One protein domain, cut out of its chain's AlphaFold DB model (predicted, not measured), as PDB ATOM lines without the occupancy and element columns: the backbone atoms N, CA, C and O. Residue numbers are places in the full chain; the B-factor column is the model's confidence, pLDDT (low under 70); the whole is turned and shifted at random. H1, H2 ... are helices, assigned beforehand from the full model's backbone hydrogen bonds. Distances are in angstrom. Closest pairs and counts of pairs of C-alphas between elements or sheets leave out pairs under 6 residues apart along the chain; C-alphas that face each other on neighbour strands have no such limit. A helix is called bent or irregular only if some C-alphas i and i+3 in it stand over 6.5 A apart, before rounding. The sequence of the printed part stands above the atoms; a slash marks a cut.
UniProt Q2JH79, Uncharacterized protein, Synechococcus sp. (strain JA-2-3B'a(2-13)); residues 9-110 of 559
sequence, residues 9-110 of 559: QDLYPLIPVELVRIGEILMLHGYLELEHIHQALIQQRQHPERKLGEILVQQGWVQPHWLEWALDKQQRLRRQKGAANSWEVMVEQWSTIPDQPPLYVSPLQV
ATOM      1  N   GLN A   9      66.599  26.382  90.627       54.72
ATOM      2  CA  GLN A   9      65.247  26.177  90.105       54.72
ATOM      3  C   GLN A   9      65.187  26.181  88.564       54.72
ATOM      4  O   GLN A   9      64.548  25.305  87.985       54.72
ATOM      5  N   ASP A  10      65.915  27.086  87.904       60.53
ATOM      6  CA  ASP A  10      65.944  27.246  86.442       60.53
ATOM      7  C   ASP A  10      66.758  26.144  85.732       60.53
ATOM      8  O   ASP A  10      66.668  25.984  84.515       60.53
ATOM      9  N   LEU A  11      67.567  25.376  86.477       60.44
ATOM     10  CA  LEU A  11      68.374  24.275  85.938       60.44
ATOM     11  C   LEU A  11      67.619  22.938  85.892       60.44
ATOM     12  O   LEU A  11      67.946  22.099  85.050       60.44
ATOM     13  N   TYR A  12      66.606  22.719  86.741       60.97
ATOM     14  CA  TYR A  12      65.856  21.452  86.751       60.97
ATOM     15  C   TYR A  12      65.160  21.109  85.421       60.97
ATOM     16  O   TYR A  12      65.193  19.930  85.059       60.97
ATOM     17  N   PRO A  13      64.612  22.065  84.638       63.34
ATOM     18  CA  PRO A  13      64.054  21.770  83.319       63.34
ATOM     19  C   PRO A  13      65.048  21.170  82.315       63.34
ATOM     20  O   PRO A  13      64.631  20.522  81.358       63.34
ATOM     21  N   LEU A  14      66.354  21.360  82.540       62.12
ATOM     22  CA  LEU A  14      67.430  20.851  81.688       62.12
ATOM     23  C   LEU A  14      67.966  19.482  82.139       62.12
ATOM     24  O   LEU A  14      68.806  18.908  81.445       62.12
ATOM     25  N   ILE A  15      67.509  18.936  83.275       64.31
ATOM     26  CA  ILE A  15      67.928  17.606  83.741       64.31
ATOM     27  C   ILE A  15      67.145  16.525  82.972       64.31
ATOM     28  O   ILE A  15      65.913  16.476  83.059       64.31
ATOM     29  N   PRO A  16      67.821  15.609  82.247       68.19
ATOM     30  CA  PRO A  16      67.159  14.479  81.610       68.19
ATOM     31  C   PRO A  16      66.529  13.549  82.651       68.19
ATOM     32  O   PRO A  16      67.199  13.154  83.607       68.19
ATOM     33  N   VAL A  17      65.285  13.116  82.408       64.19
ATOM     34  CA  VAL A  17      64.509  12.185  83.260       64.19
ATOM     35  C   VAL A  17      65.329  10.966  83.719       64.19
ATOM     36  O   VAL A  17      65.178  10.470  84.834       64.19
ATOM     37  N   GLU A  18      66.237  10.482  82.869       66.81
ATOM     38  CA  GLU A  18      67.078   9.309  83.130       66.81
ATOM     39  C   GLU A  18      68.111   9.513  84.255       66.81
ATOM     40  O   GLU A  18      68.459   8.558  84.964       66.81
ATOM     41  N   LEU A  19      68.591  10.754  84.411       73.25
ATOM     42  CA  LEU A  19      69.651  11.141  85.345       73.25
ATOM     43  C   LEU A  19      69.131  11.561  86.723       73.25
ATOM     44  O   LEU A  19      69.927  11.550  87.662       73.25
ATOM     45  N   VAL A  20      67.833  11.868  86.848       79.19
ATOM     46  CA  VAL A  20      67.187  12.315  88.094       79.19
ATOM     47  C   VAL A  20      67.514  11.360  89.248       79.19
ATOM     48  O   VAL A  20      67.215  10.160  89.201       79.19
ATOM     49  N   ARG A  21      68.160  11.883  90.291       87.06
ATOM     50  CA  ARG A  21      68.660  11.126  91.449       87.06
ATOM     51  C   ARG A  21      67.656  11.148  92.596       87.06
ATOM     52  O   ARG A  21      66.881  12.082  92.755       87.06
ATOM     53  N   ILE A  22      67.714  10.141  93.467       87.62
ATOM     54  CA  ILE A  22      66.777  10.034  94.595       87.62
ATOM     55  C   ILE A  22      66.843  11.224  95.570       87.62
ATOM     56  O   ILE A  22      65.808  11.668  96.055       87.62
ATOM     57  N   GLY A  23      68.034  11.791  95.799       85.94
ATOM     58  CA  GLY A  23      68.183  13.014  96.596       85.94
ATOM     59  C   GLY A  23      67.521  14.233  95.944       85.94
ATOM     60  O   GLY A  23      66.895  15.024  96.639       85.94
ATOM     61  N   GLU A  24      67.594  14.349  94.614       85.69
ATOM     62  CA  GLU A  24      66.942  15.428  93.859       85.69
ATOM     63  C   GLU A  24      65.416  15.319  93.962       85.69
ATOM     64  O   GLU A  24      64.764  16.319  94.234       85.69
ATOM     65  N   ILE A  25      64.851  14.108  93.854       83.81
ATOM     66  CA  ILE A  25      63.412  13.854  94.058       83.81
ATOM     67  C   ILE A  25      62.981  14.290  95.467       83.81
ATOM     68  O   ILE A  25      62.054  15.086  95.611       83.81
ATOM     69  N   LEU A  26      63.662  13.808  96.512       85.38
ATOM     70  CA  LEU A  26      63.306  14.110  97.905       85.38
ATOM     71  C   LEU A  26      63.401  15.613  98.225       85.38
ATOM     72  O   LEU A  26      62.539  16.146  98.921       85.38
ATOM     73  N   MET A  27      64.401  16.304  97.672       86.12
ATOM     74  CA  MET A  27      64.582  17.749  97.832       86.12
ATOM     75  C   MET A  27      63.566  18.575  97.033       86.12
ATOM     76  O   MET A  27      63.006  19.528  97.569       86.12
ATOM     77  N   LEU A  28      63.274  18.209  95.779       79.19
ATOM     78  CA  LEU A  28      62.244  18.878  94.971       79.19
ATOM     79  C   LEU A  28      60.874  18.826  95.661       79.19
ATOM     80  O   LEU A  28      60.141  19.813  95.658       79.19
ATOM     81  N   HIS A  29      60.559  17.714  96.326       73.31
ATOM     82  CA  HIS A  29      59.328  17.556  97.098       73.31
ATOM     83  C   HIS A  29      59.370  18.141  98.521       73.31
ATOM     84  O   HIS A  29      58.387  18.001  99.238       73.31
ATOM     85  N   GLY A  30      60.449  18.810  98.947       79.25
ATOM     86  CA  GLY A  30      60.520  19.429 100.279       79.25
ATOM     87  C   GLY A  30      60.564  18.429 101.444       79.25
ATOM     88  O   GLY A  30      60.233  18.790 102.573       79.25
ATOM     89  N   TYR A  31      60.973  17.181 101.185       82.50
ATOM     90  CA  TYR A  31      61.295  16.179 102.211       82.50
ATOM     91  C   TYR A  31      62.788  16.173 102.572       82.50
ATOM     92  O   TYR A  31      63.196  15.446 103.473       82.50
ATOM     93  N   LEU A  32      63.610  16.965 101.876       85.88
ATOM     94  CA  LEU A  32      65.027  17.145 102.175       85.88
ATOM     95  C   LEU A  32      65.516  18.549 101.789       85.88
ATOM     96  O   LEU A  32      64.997  19.159 100.859       85.88
ATOM     97  N   GLU A  33      66.583  19.010 102.436       84.81
ATOM     98  CA  GLU A  33      67.326  20.210 102.025       84.81
ATOM     99  C   GLU A  33      68.600  19.823 101.265       84.81
ATOM    100  O   GLU A  33      69.140  18.726 101.435       84.81
ATOM    101  N   LEU A  34      69.125  20.744 100.451       85.12
ATOM    102  CA  LEU A  34      70.356  20.525  99.681       85.12
ATOM    103  C   LEU A  34      71.557  20.179 100.580       85.12
ATOM    104  O   LEU A  34      72.387  19.346 100.210       85.12
ATOM    105  N   GLU A  35      71.627  20.771 101.776       86.06
ATOM    106  CA  GLU A  35      72.684  20.502 102.758       86.06
ATOM    107  C   GLU A  35      72.668  19.046 103.236       86.06
ATOM    108  O   GLU A  35      73.717  18.404 103.284       86.06
ATOM    109  N   HIS A  36      71.484  18.483 103.486       90.81
ATOM    110  CA  HIS A  36      71.315  17.077 103.852       90.81
ATOM    111  C   HIS A  36      71.760  16.130 102.717       90.81
ATOM    112  O   HIS A  36      72.417  15.123 102.992       90.81
ATOM    113  N   ILE A  37      71.516  16.465 101.433       89.50
ATOM    114  CA  ILE A  37      72.106  15.702 100.308       89.50
ATOM    115  C   ILE A  37      73.637  15.795 100.358       89.50
ATOM    116  O   ILE A  37      74.330  14.785 100.222       89.50
ATOM    117  N   HIS A  38      74.178  17.003 100.535       88.50
ATOM    118  CA  HIS A  38      75.617  17.248 100.490       88.50
ATOM    119  C   HIS A  38      76.359  16.497 101.606       88.50
ATOM    120  O   HIS A  38      77.344  15.806 101.338       88.50
ATOM    121  N   GLN A  39      75.843  16.546 102.837       90.69
ATOM    122  CA  GLN A  39      76.378  15.789 103.968       90.69
ATOM    123  C   GLN A  39      76.279  14.271 103.738       90.69
ATOM    124  O   GLN A  39      77.254  13.555 103.972       90.69
ATOM    125  N   ALA A  40      75.157  13.770 103.204       92.00
ATOM    126  CA  ALA A  40      75.003  12.351 102.879       92.00
ATOM    127  C   ALA A  40      75.984  11.878 101.784       92.00
ATOM    128  O   ALA A  40      76.526  10.777 101.878       92.00
ATOM    129  N   LEU A  41      76.275  12.715 100.781       91.38
ATOM    130  CA  LEU A  41      77.279  12.433  99.744       91.38
ATOM    131  C   LEU A  41      78.717  12.458 100.287       91.38
ATOM    132  O   LEU A  41      79.537  11.638  99.869       91.38
ATOM    133  N   ILE A  42      79.034  13.348 101.237       91.12
ATOM    134  CA  ILE A  42      80.329  13.338 101.944       91.12
ATOM    135  C   ILE A  42      80.495  12.026 102.721       91.12
ATOM    136  O   ILE A  42      81.532  11.372 102.595       91.12
ATOM    137  N   GLN A  43      79.467  11.602 103.461       90.25
ATOM    138  CA  GLN A  43      79.482  10.328 104.184       90.25
ATOM    139  C   GLN A  43      79.585   9.132 103.227       90.25
ATOM    140  O   GLN A  43      80.375   8.226 103.477       90.25
ATOM    141  N   GLN A  44      78.887   9.148 102.085       91.88
ATOM    142  CA  GLN A  44      79.002   8.090 101.074       91.88
ATOM    143  C   GLN A  44      80.414   7.999 100.473       91.88
ATOM    144  O   GLN A  44      80.879   6.917 100.128       91.88
ATOM    145  N   ARG A  45      81.136   9.122 100.377       89.88
ATOM    146  CA  ARG A  45      82.534   9.138  99.921       89.88
ATOM    147  C   ARG A  45      83.509   8.547 100.948       89.88
ATOM    148  O   ARG A  45      84.576   8.083 100.559       89.88
ATOM    149  N   GLN A  46      83.154   8.568 102.234       90.38
ATOM    150  CA  GLN A  46      83.899   7.912 103.317       90.38
ATOM    151  C   GLN A  46      83.521   6.425 103.453       90.38
ATOM    152  O   GLN A  46      84.376   5.606 103.779       90.38
ATOM    153  N   HIS A  47      82.263   6.093 103.155       90.62
ATOM    154  CA  HIS A  47      81.657   4.766 103.265       90.62
ATOM    155  C   HIS A  47      81.054   4.311 101.921       90.62
ATOM    156  O   HIS A  47      79.827   4.302 101.767       90.62
ATOM    157  N   PRO A  48      81.891   3.952 100.924       87.50
ATOM    158  CA  PRO A  48      81.435   3.586  99.581       87.50
ATOM    159  C   PRO A  48      80.583   2.307  99.549       87.50
ATOM    160  O   PRO A  48      79.906   2.049  98.555       87.50
ATOM    161  N   GLU A  49      80.593   1.511 100.622       89.81
ATOM    162  CA  GLU A  49      79.739   0.338 100.799       89.81
ATOM    163  C   GLU A  49      78.261   0.681 101.061       89.81
ATOM    164  O   GLU A  49      77.391  -0.162 100.839       89.81
ATOM    165  N   ARG A  50      77.959   1.907 101.515       89.38
ATOM    166  CA  ARG A  50      76.597   2.344 101.860       89.38
ATOM    167  C   ARG A  50      75.940   3.081 100.699       89.38
ATOM    168  O   ARG A  50      76.556   3.895 100.007       89.38
ATOM    169  N   LYS A  51      74.646   2.846 100.487       92.69
ATOM    170  CA  LYS A  51      73.859   3.604  99.504       92.69
ATOM    171  C   LYS A  51      73.426   4.937 100.106       92.69
ATOM    172  O   LYS A  51      73.068   5.007 101.277       92.69
ATOM    173  N   LEU A  52      73.355   5.979  99.277       90.88
ATOM    174  CA  LEU A  52      72.890   7.312  99.681       90.88
ATOM    175  C   LEU A  52      71.566   7.266 100.465       90.88
ATOM    176  O   LEU A  52      71.443   7.914 101.494       90.88
ATOM    177  N   GLY A  53      70.602   6.450 100.025       91.00
ATOM    178  CA  GLY A  53      69.323   6.278 100.721       91.00
ATOM    179  C   GLY A  53      69.435   5.654 102.116       91.00
ATOM    180  O   GLY A  53      68.738   6.078 103.030       91.00
ATOM    181  N   GLU A  54      70.347   4.700 102.305       92.44
ATOM    182  CA  GLU A  54      70.607   4.070 103.608       92.44
ATOM    183  C   GLU A  54      71.227   5.082 104.580       92.44
ATOM    184  O   GLU A  54      70.853   5.117 105.746       92.44
ATOM    185  N   ILE A  55      72.108   5.959 104.082       92.69
ATOM    186  CA  ILE A  55      72.699   7.065 104.850       92.69
ATOM    187  C   ILE A  55      71.627   8.096 105.237       92.69
ATOM    188  O   ILE A  55      71.534   8.473 106.403       92.69
ATOM    189  N   LEU A  56      70.786   8.518 104.285       91.50
ATOM    190  CA  LEU A  56      69.692   9.470 104.520       91.50
ATOM    191  C   LEU A  56      68.690   8.968 105.580       91.50
ATOM    192  O   LEU A  56      68.220   9.754 106.399       91.50
ATOM    193  N   VAL A  57      68.399   7.661 105.589       93.06
ATOM    194  CA  VAL A  57      67.562   7.016 106.614       93.06
ATOM    195  C   VAL A  57      68.310   6.864 107.944       93.06
ATOM    196  O   VAL A  57      67.742   7.137 108.997       93.06
ATOM    197  N   GLN A  58      69.594   6.484 107.923       92.25
ATOM    198  CA  GLN A  58      70.412   6.318 109.132       92.25
ATOM    199  C   GLN A  58      70.592   7.626 109.918       92.25
ATOM    200  O   GLN A  58      70.636   7.589 111.146       92.25
ATOM    201  N   GLN A  59      70.676   8.769 109.232       93.12
ATOM    202  CA  GLN A  59      70.755  10.094 109.860       93.12
ATOM    203  C   GLN A  59      69.383  10.652 110.287       93.12
ATOM    204  O   GLN A  59      69.306  11.753 110.826       93.12
ATOM    205  N   GLY A  60      68.286   9.926 110.039       90.44
ATOM    206  CA  GLY A  60      66.924  10.354 110.374       90.44
ATOM    207  C   GLY A  60      66.348  11.459 109.478       90.44
ATOM    208  O   GLY A  60      65.207  11.860 109.685       90.44
ATOM    209  N   TRP A  61      67.093  11.931 108.471       91.81
ATOM    210  CA  TRP A  61      66.646  12.971 107.536       91.81
ATOM    211  C   TRP A  61      65.541  12.491 106.584       91.81
ATOM    212  O   TRP A  61      64.790  13.302 106.055       91.81
ATOM    213  N   VAL A  62      65.432  11.177 106.358       89.38
ATOM    214  CA  VAL A  62      64.414  10.560 105.493       89.38
ATOM    215  C   VAL A  62      63.784   9.373 106.205       89.38
ATOM    216  O   VAL A  62      64.489   8.474 106.654       89.38
ATOM    217  N   GLN A  63      62.454   9.314 106.268       88.19
ATOM    218  CA  GLN A  63      61.775   8.111 106.757       88.19
ATOM    219  C   GLN A  63      61.820   6.996 105.693       88.19
ATOM    220  O   GLN A  63      61.698   7.305 104.505       88.19
ATOM    221  N   PRO A  64      61.936   5.703 106.063       89.69
ATOM    222  CA  PRO A  64      62.069   4.606 105.095       89.69
ATOM    223  C   PRO A  64      61.015   4.620 103.977       89.69
ATOM    224  O   PRO A  64      61.355   4.463 102.808       89.69
ATOM    225  N   HIS A  65      59.758   4.922 104.313       88.06
ATOM    226  CA  HIS A  65      58.661   4.972 103.346       88.06
ATOM    227  C   HIS A  65      58.754   6.160 102.360       88.06
ATOM    228  O   HIS A  65      58.300   6.044 101.222       88.06
ATOM    229  N   TRP A  66      59.391   7.280 102.733       86.75
ATOM    230  CA  TRP A  66      59.705   8.368 101.790       86.75
ATOM    231  C   TRP A  66      60.786   7.938 100.794       86.75
ATOM    232  O   TRP A  66      60.712   8.280  99.614       86.75
ATOM    233  N   LEU A  67      61.774   7.157 101.251       89.31
ATOM    234  CA  LEU A  67      62.812   6.602 100.385       89.31
ATOM    235  C   LEU A  67      62.221   5.586  99.394       89.31
ATOM    236  O   LEU A  67      62.521   5.656  98.205       89.31
ATOM    237  N   GLU A  68      61.352   4.685  99.856       88.44
ATOM    238  CA  GLU A  68      60.626   3.729  99.004       88.44
ATOM    239  C   GLU A  68      59.755   4.439  97.958       88.44
ATOM    240  O   GLU A  68      59.818   4.112  96.770       88.44
ATOM    241  N   TRP A  69      59.006   5.469  98.365       88.19
ATOM    242  CA  TRP A  69      58.213   6.298  97.455       88.19
ATOM    243  C   TRP A  69      59.083   7.010  96.408       88.19
ATOM    244  O   TRP A  69      58.750   7.015  95.221       88.19
ATOM    245  N   ALA A  70      60.229   7.565  96.814       87.50
ATOM    246  CA  ALA A  70      61.150   8.231  95.899       87.50
ATOM    247  C   ALA A  70      61.859   7.243  94.950       87.50
ATOM    248  O   ALA A  70      62.118   7.594  93.798       87.50
ATOM    249  N   LEU A  71      62.114   5.998  95.381       88.62
ATOM    250  CA  LEU A  71      62.590   4.907  94.519       88.62
ATOM    251  C   LEU A  71      61.542   4.516  93.468       88.62
ATOM    252  O   LEU A  71      61.881   4.422  92.288       88.62
ATOM    253  N   ASP A  72      60.275   4.332  93.855       88.31
ATOM    254  CA  ASP A  72      59.195   4.027  92.905       88.31
ATOM    255  C   ASP A  72      58.964   5.191  91.928       88.31
ATOM    256  O   ASP A  72      58.924   4.974  90.717       88.31
ATOM    257  N   LYS A  73      58.935   6.448  92.398       83.88
ATOM    258  CA  LYS A  73      58.900   7.630  91.515       83.88
ATOM    259  C   LYS A  73      60.087   7.650  90.545       83.88
ATOM    260  O   LYS A  73      59.864   7.811  89.345       83.88
ATOM    261  N   GLN A  74      61.319   7.404  91.007       86.12
ATOM    262  CA  GLN A  74      62.492   7.299  90.125       86.12
ATOM    263  C   GLN A  74      62.327   6.172  89.091       86.12
ATOM    264  O   GLN A  74      62.698   6.333  87.926       86.12
ATOM    265  N   GLN A  75      61.752   5.031  89.483       85.81
ATOM    266  CA  GLN A  75      61.529   3.905  88.580       85.81
ATOM    267  C   GLN A  75      60.411   4.184  87.561       85.81
ATOM    268  O   GLN A  75      60.559   3.806  86.399       85.81
ATOM    269  N   ARG A  76      59.329   4.875  87.944       83.38
ATOM    270  CA  ARG A  76      58.262   5.325  87.031       83.38
ATOM    271  C   ARG A  76      58.795   6.318  86.000       83.38
ATOM    272  O   ARG A  76      58.604   6.093  84.808       83.38
ATOM    273  N   LEU A  77      59.542   7.333  86.441       80.56
ATOM    274  CA  LEU A  77      60.221   8.293  85.562       80.56
ATOM    275  C   LEU A  77      61.145   7.572  84.561       80.56
ATOM    276  O   LEU A  77      61.055   7.786  83.355       80.56
ATOM    277  N   ARG A  78      61.942   6.600  85.026       81.81
ATOM    278  CA  ARG A  78      62.801   5.759  84.166       81.81
ATOM    279  C   ARG A  78      62.057   4.793  83.234       81.81
ATOM    280  O   ARG A  78      62.680   4.286  82.303       81.81
ATOM    281  N   ARG A  79      60.765   4.524  83.455       80.62
ATOM    282  CA  ARG A  79      59.900   3.774  82.521       80.62
ATOM    283  C   ARG A  79      59.283   4.684  81.451       80.62
ATOM    284  O   ARG A  79      59.029   4.211  80.352       80.62
ATOM    285  N   GLN A  80      59.102   5.977  81.728       74.50
ATOM    286  CA  GLN A  80      58.530   6.979  80.811       74.50
ATOM    287  C   GLN A  80      59.573   7.590  79.842       74.50
ATOM    288  O   GLN A  80      59.468   8.748  79.436       74.50
ATOM    289  N   LYS A  81      60.592   6.810  79.449       63.31
ATOM    290  CA  LYS A  81      61.605   7.218  78.459       63.31
ATOM    291  C   LYS A  81      60.932   7.581  77.129       63.31
ATOM    292  O   LYS A  81      60.339   6.718  76.489       63.31
ATOM    293  N   GLY A  82      61.059   8.842  76.713       63.59
ATOM    294  CA  GLY A  82      60.499   9.360  75.459       63.59
ATOM    295  C   GLY A  82      59.688  10.652  75.601       63.59
ATOM    296  O   GLY A  82      59.451  11.319  74.598       63.59
ATOM    297  N   ALA A  83      59.306  11.049  76.819       61.06
ATOM    298  CA  ALA A  83      58.734  12.373  77.060       61.06
ATOM    299  C   ALA A  83      59.777  13.472  76.772       61.06
ATOM    300  O   ALA A  83      60.780  13.571  77.477       61.06
ATOM    301  N   ALA A  84      59.544  14.288  75.738       54.62
ATOM    302  CA  ALA A  84      60.478  15.339  75.320       54.62
ATOM    303  C   ALA A  84      60.677  16.418  76.402       54.62
ATOM    304  O   ALA A  84      61.796  16.877  76.624       54.62
ATOM    305  N   ASN A  85      59.606  16.761  77.123       59.72
ATOM    306  CA  ASN A  85      59.613  17.778  78.169       59.72
ATOM    307  C   ASN A  85      59.653  17.112  79.552       59.72
ATOM    308  O   ASN A  85      58.625  16.935  80.207       59.72
ATOM    309  N   SER A  86      60.871  16.753  79.980       58.44
ATOM    310  CA  SER A  86      61.213  16.170  81.294       58.44
ATOM    311  C   SER A  86      60.394  16.781  82.444       58.44
ATOM    312  O   SER A  86      59.718  16.084  83.199       58.44
ATOM    313  N   TRP A  87      60.389  18.115  82.497       59.00
ATOM    314  CA  TRP A  87      59.781  18.923  83.549       59.00
ATOM    315  C   TRP A  87      58.249  18.919  83.565       59.00
ATOM    316  O   TRP A  87      57.666  18.933  84.642       59.00
ATOM    317  N   GLU A  88      57.580  18.884  82.412       60.31
ATOM    318  CA  GLU A  88      56.112  18.984  82.350       60.31
ATOM    319  C   GLU A  88      55.452  17.690  82.835       60.31
ATOM    320  O   GLU A  88      54.573  17.720  83.695       60.31
ATOM    321  N   VAL A  89      55.960  16.538  82.381       61.94
ATOM    322  CA  VAL A  89      55.494  15.215  82.836       61.94
ATOM    323  C   VAL A  89      55.809  14.987  84.318       61.94
ATOM    324  O   VAL A  89      55.030  14.348  85.027       61.94
ATOM    325  N   MET A  90      56.920  15.550  84.806       61.72
ATOM    326  CA  MET A  90      57.206  15.652  86.236       61.72
ATOM    327  C   MET A  90      56.131  16.490  86.950       61.72
ATOM    328  O   MET A  90      55.429  15.950  87.802       61.72
ATOM    329  N   VAL A  91      55.928  17.755  86.559       62.81
ATOM    330  CA  VAL A  91      54.947  18.687  87.153       62.81
ATOM    331  C   VAL A  91      53.529  18.105  87.234       62.81
ATOM    332  O   VAL A  91      52.894  18.240  88.280       62.81
ATOM    333  N   GLU A  92      53.036  17.433  86.191       59.69
ATOM    334  CA  GLU A  92      51.683  16.852  86.189       59.69
ATOM    335  C   GLU A  92      51.535  15.612  87.088       59.69
ATOM    336  O   GLU A  92      50.478  15.398  87.683       59.69
ATOM    337  N   GLN A  93      52.576  14.782  87.230       59.34
ATOM    338  CA  GLN A  93      52.510  13.517  87.985       59.34
ATOM    339  C   GLN A  93      52.983  13.643  89.446       59.34
ATOM    340  O   GLN A  93      53.221  12.637  90.133       59.34
ATOM    341  N   TRP A  94      53.122  14.868  89.946       64.25
ATOM    342  CA  TRP A  94      53.690  15.195  91.255       64.25
ATOM    343  C   TRP A  94      52.646  15.478  92.344       64.25
ATOM    344  O   TRP A  94      52.691  16.483  93.049       64.25
ATOM    345  N   SER A  95      51.754  14.509  92.566       58.69
ATOM    346  CA  SER A  95      51.086  14.350  93.866       58.69
ATOM    347  C   SER A  95      52.135  14.209  94.980       58.69
ATOM    348  O   SER A  95      53.102  13.460  94.803       58.69
ATOM    349  N   THR A  96      51.928  14.873  96.119       59.12
ATOM    350  CA  THR A  96      52.697  14.658  97.359       59.12
ATOM    351  C   THR A  96      52.546  13.222  97.873       59.12
ATOM    352  O   THR A  96      51.689  12.465  97.406       59.12
ATOM    353  N   ILE A  97      53.362  12.829  98.858       59.84
ATOM    354  CA  ILE A  97      53.094  11.610  99.633       59.84
ATOM    355  C   ILE A  97      51.709  11.789 100.297       59.84
ATOM    356  O   ILE A  97      51.480  12.860 100.862       59.84
ATOM    357  N   PRO A  98      50.768  10.822 100.199       55.75
ATOM    358  CA  PRO A  98      49.345  11.101 100.443       55.75
ATOM    359  C   PRO A  98      48.986  11.635 101.836       55.75
ATOM    360  O   PRO A  98      48.009  12.367 101.960       55.75
ATOM    361  N   ASP A  99      49.775  11.294 102.859       59.47
ATOM    362  CA  ASP A  99      49.386  11.454 104.265       59.47
ATOM    363  C   ASP A  99      50.187  12.511 105.052       59.47
ATOM    364  O   ASP A  99      49.904  12.720 106.233       59.47
ATOM    365  N   GLN A 100      51.183  13.187 104.453       60.47
ATOM    366  CA  GLN A 100      51.957  14.241 105.140       60.47
ATOM    367  C   GLN A 100      52.328  15.433 104.234       60.47
ATOM    368  O   GLN A 100      52.787  15.228 103.103       60.47
ATOM    369  N   PRO A 101      52.191  16.684 104.728       66.06
ATOM    370  CA  PRO A 101      52.697  17.866 104.034       66.06
ATOM    371  C   PRO A 101      54.235  17.836 103.951       66.06
ATOM    372  O   PRO A 101      54.882  17.192 104.782       66.06
ATOM    373  N   PRO A 102      54.844  18.528 102.972       62.66
ATOM    374  CA  PRO A 102      56.295  18.661 102.911       62.66
ATOM    375  C   PRO A 102      56.814  19.436 104.131       62.66
ATOM    376  O   PRO A 102      56.161  20.365 104.609       62.66
ATOM    377  N   LEU A 103      57.994  19.059 104.635       63.00
ATOM    378  CA  LEU A 103      58.605  19.701 105.808       63.00
ATOM    379  C   LEU A 103      59.111  21.118 105.501       63.00
ATOM    380  O   LEU A 103      59.204  21.954 106.397       63.00
ATOM    381  N   TYR A 104      59.416  21.378 104.232       69.25
ATOM    382  CA  TYR A 104      59.929  22.645 103.728       69.25
ATOM    383  C   TYR A 104      59.053  23.146 102.579       69.25
ATOM    384  O   TYR A 104      58.497  22.348 101.820       69.25
ATOM    385  N   VAL A 105      58.959  24.471 102.415       62.56
ATOM    386  CA  VAL A 105      58.279  25.080 101.260       62.56
ATOM    387  C   VAL A 105      58.974  24.596  99.991       62.56
ATOM    388  O   VAL A 105      60.138  24.921  99.752       62.56
ATOM    389  N   SER A 106      58.277  23.789  99.192       64.25
ATOM    390  CA  SER A 106      58.881  23.187  98.009       64.25
ATOM    391  C   SER A 106      59.252  24.285  97.002       64.25
ATOM    392  O   SER A 106      58.379  25.076  96.622       64.25
ATOM    393  N   PRO A 107      60.500  24.320  96.487       67.94
ATOM    394  CA  PRO A 107      60.887  25.252  95.426       67.94
ATOM    395  C   PRO A 107      59.994  25.143  94.181       67.94
ATOM    396  O   PRO A 107      59.824  26.116  93.452       67.94
ATOM    397  N   LEU A 108      59.370  23.977  93.966       64.88
ATOM    398  CA  LEU A 108      58.386  23.749  92.912       64.88
ATOM    399  C   LEU A 108      57.109  24.573  93.102       64.88
ATOM    400  O   LEU A 108      56.582  25.091  92.124       64.88
ATOM    401  N   GLN A 109      56.593  24.689  94.330       68.62
ATOM    402  CA  GLN A 109      55.371  25.455  94.602       68.62
ATOM    403  C   GLN A 109      55.610  26.940  94.311       68.62
ATOM    404  O   GLN A 109      54.837  27.553  93.578       68.62
ATOM    405  N   VAL A 110      56.756  27.468  94.754       73.38
ATOM    406  CA  VAL A 110      57.202  28.831  94.429       73.38
ATOM    407  C   VAL A 110      57.361  29.019  92.913       73.38
ATOM    408  O   VAL A 110      56.885  30.014  92.367       73.38
TER     409      VAL A 110
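Overview. This is residues 9 to 110 of the 559 residues of an uncharacterized protein of Synechococcus sp. (strain JA-2-3B'a(2-13)) (UniProt Q2JH79). Short helix H2 sits in the middle and packs about perpendicularly on the longest helix, H5; the crossed pair H3 and H4 makes one end of the domain, H1 and H6 the other. After H6 a long unnamed stretch leads back to small H7, near H2. The printed part has 102 residues with seven named helices, H1 to H7 in chain order, and no named strand: all helix, mostly crossed. It is compact, with a radius of gyration of the C-alphas of 13.6 A, and spans 37 by 27 by 24 A.

Arrangement. Start at H5, residues 64 to 79. H2, residues 22 to 28, touches it about perpendicular at 82 degrees; the closest C-alphas, of Ile 22 and Ala 70, are 6.1 A apart. H4, residues 52 to 58, forms a helical hairpin with H5 at a shallow tilt of 16 degrees, opposite ways; they only just touch, with 3 pairs of C-alphas within 8 A, through residues 64 to 67 of H5 alone, closest at Val 57 and Pro 64, 6.2 A. H3, residues 34 to 46, touches H4 at 80 degrees, about perpendicular, closest at the C-alphas of Ala 40 and Ile 55, 6.1 A. Look next at H6, residues 86 to 92: it touches H1, residues 9 to 14, at a steep tilt of 64 degrees, with the C-alphas of Pro 13 and Trp 87 closest at 5.1 A. H7, residues 107 to 110, is close to but not clearly touching H2: the closest C-alphas, of Leu 28 and Pro 107, are 6.5 A apart. Every O i to N i+4 pair is within hydrogen-bond range in H2, H3, H4, H5 and H6; H1 has 0 of 2, with 1 of 3 O i to N i+3 pairs, and H7 is too short for an O i to N i+4 pair.

Along the chain. Find C-alpha 64 at (62.069, 4.606, 105.095); from there H5 runs 22.7 A to C-alpha 79 at (59.900, 3.774, 82.521). H3 is 18.9 A long. H1 is only just irregular: C-alphas 10 and 13 are 6.6 A apart.

Size, cuts and confidence. The C-alphas of Gln 46 and Glu 92 are farthest apart, 37.6 A. The printed part has no cut, and its long link is residues 93 to 106. Residues 9 to 18 and 81 to 109 have pLDDT under 70 in this model.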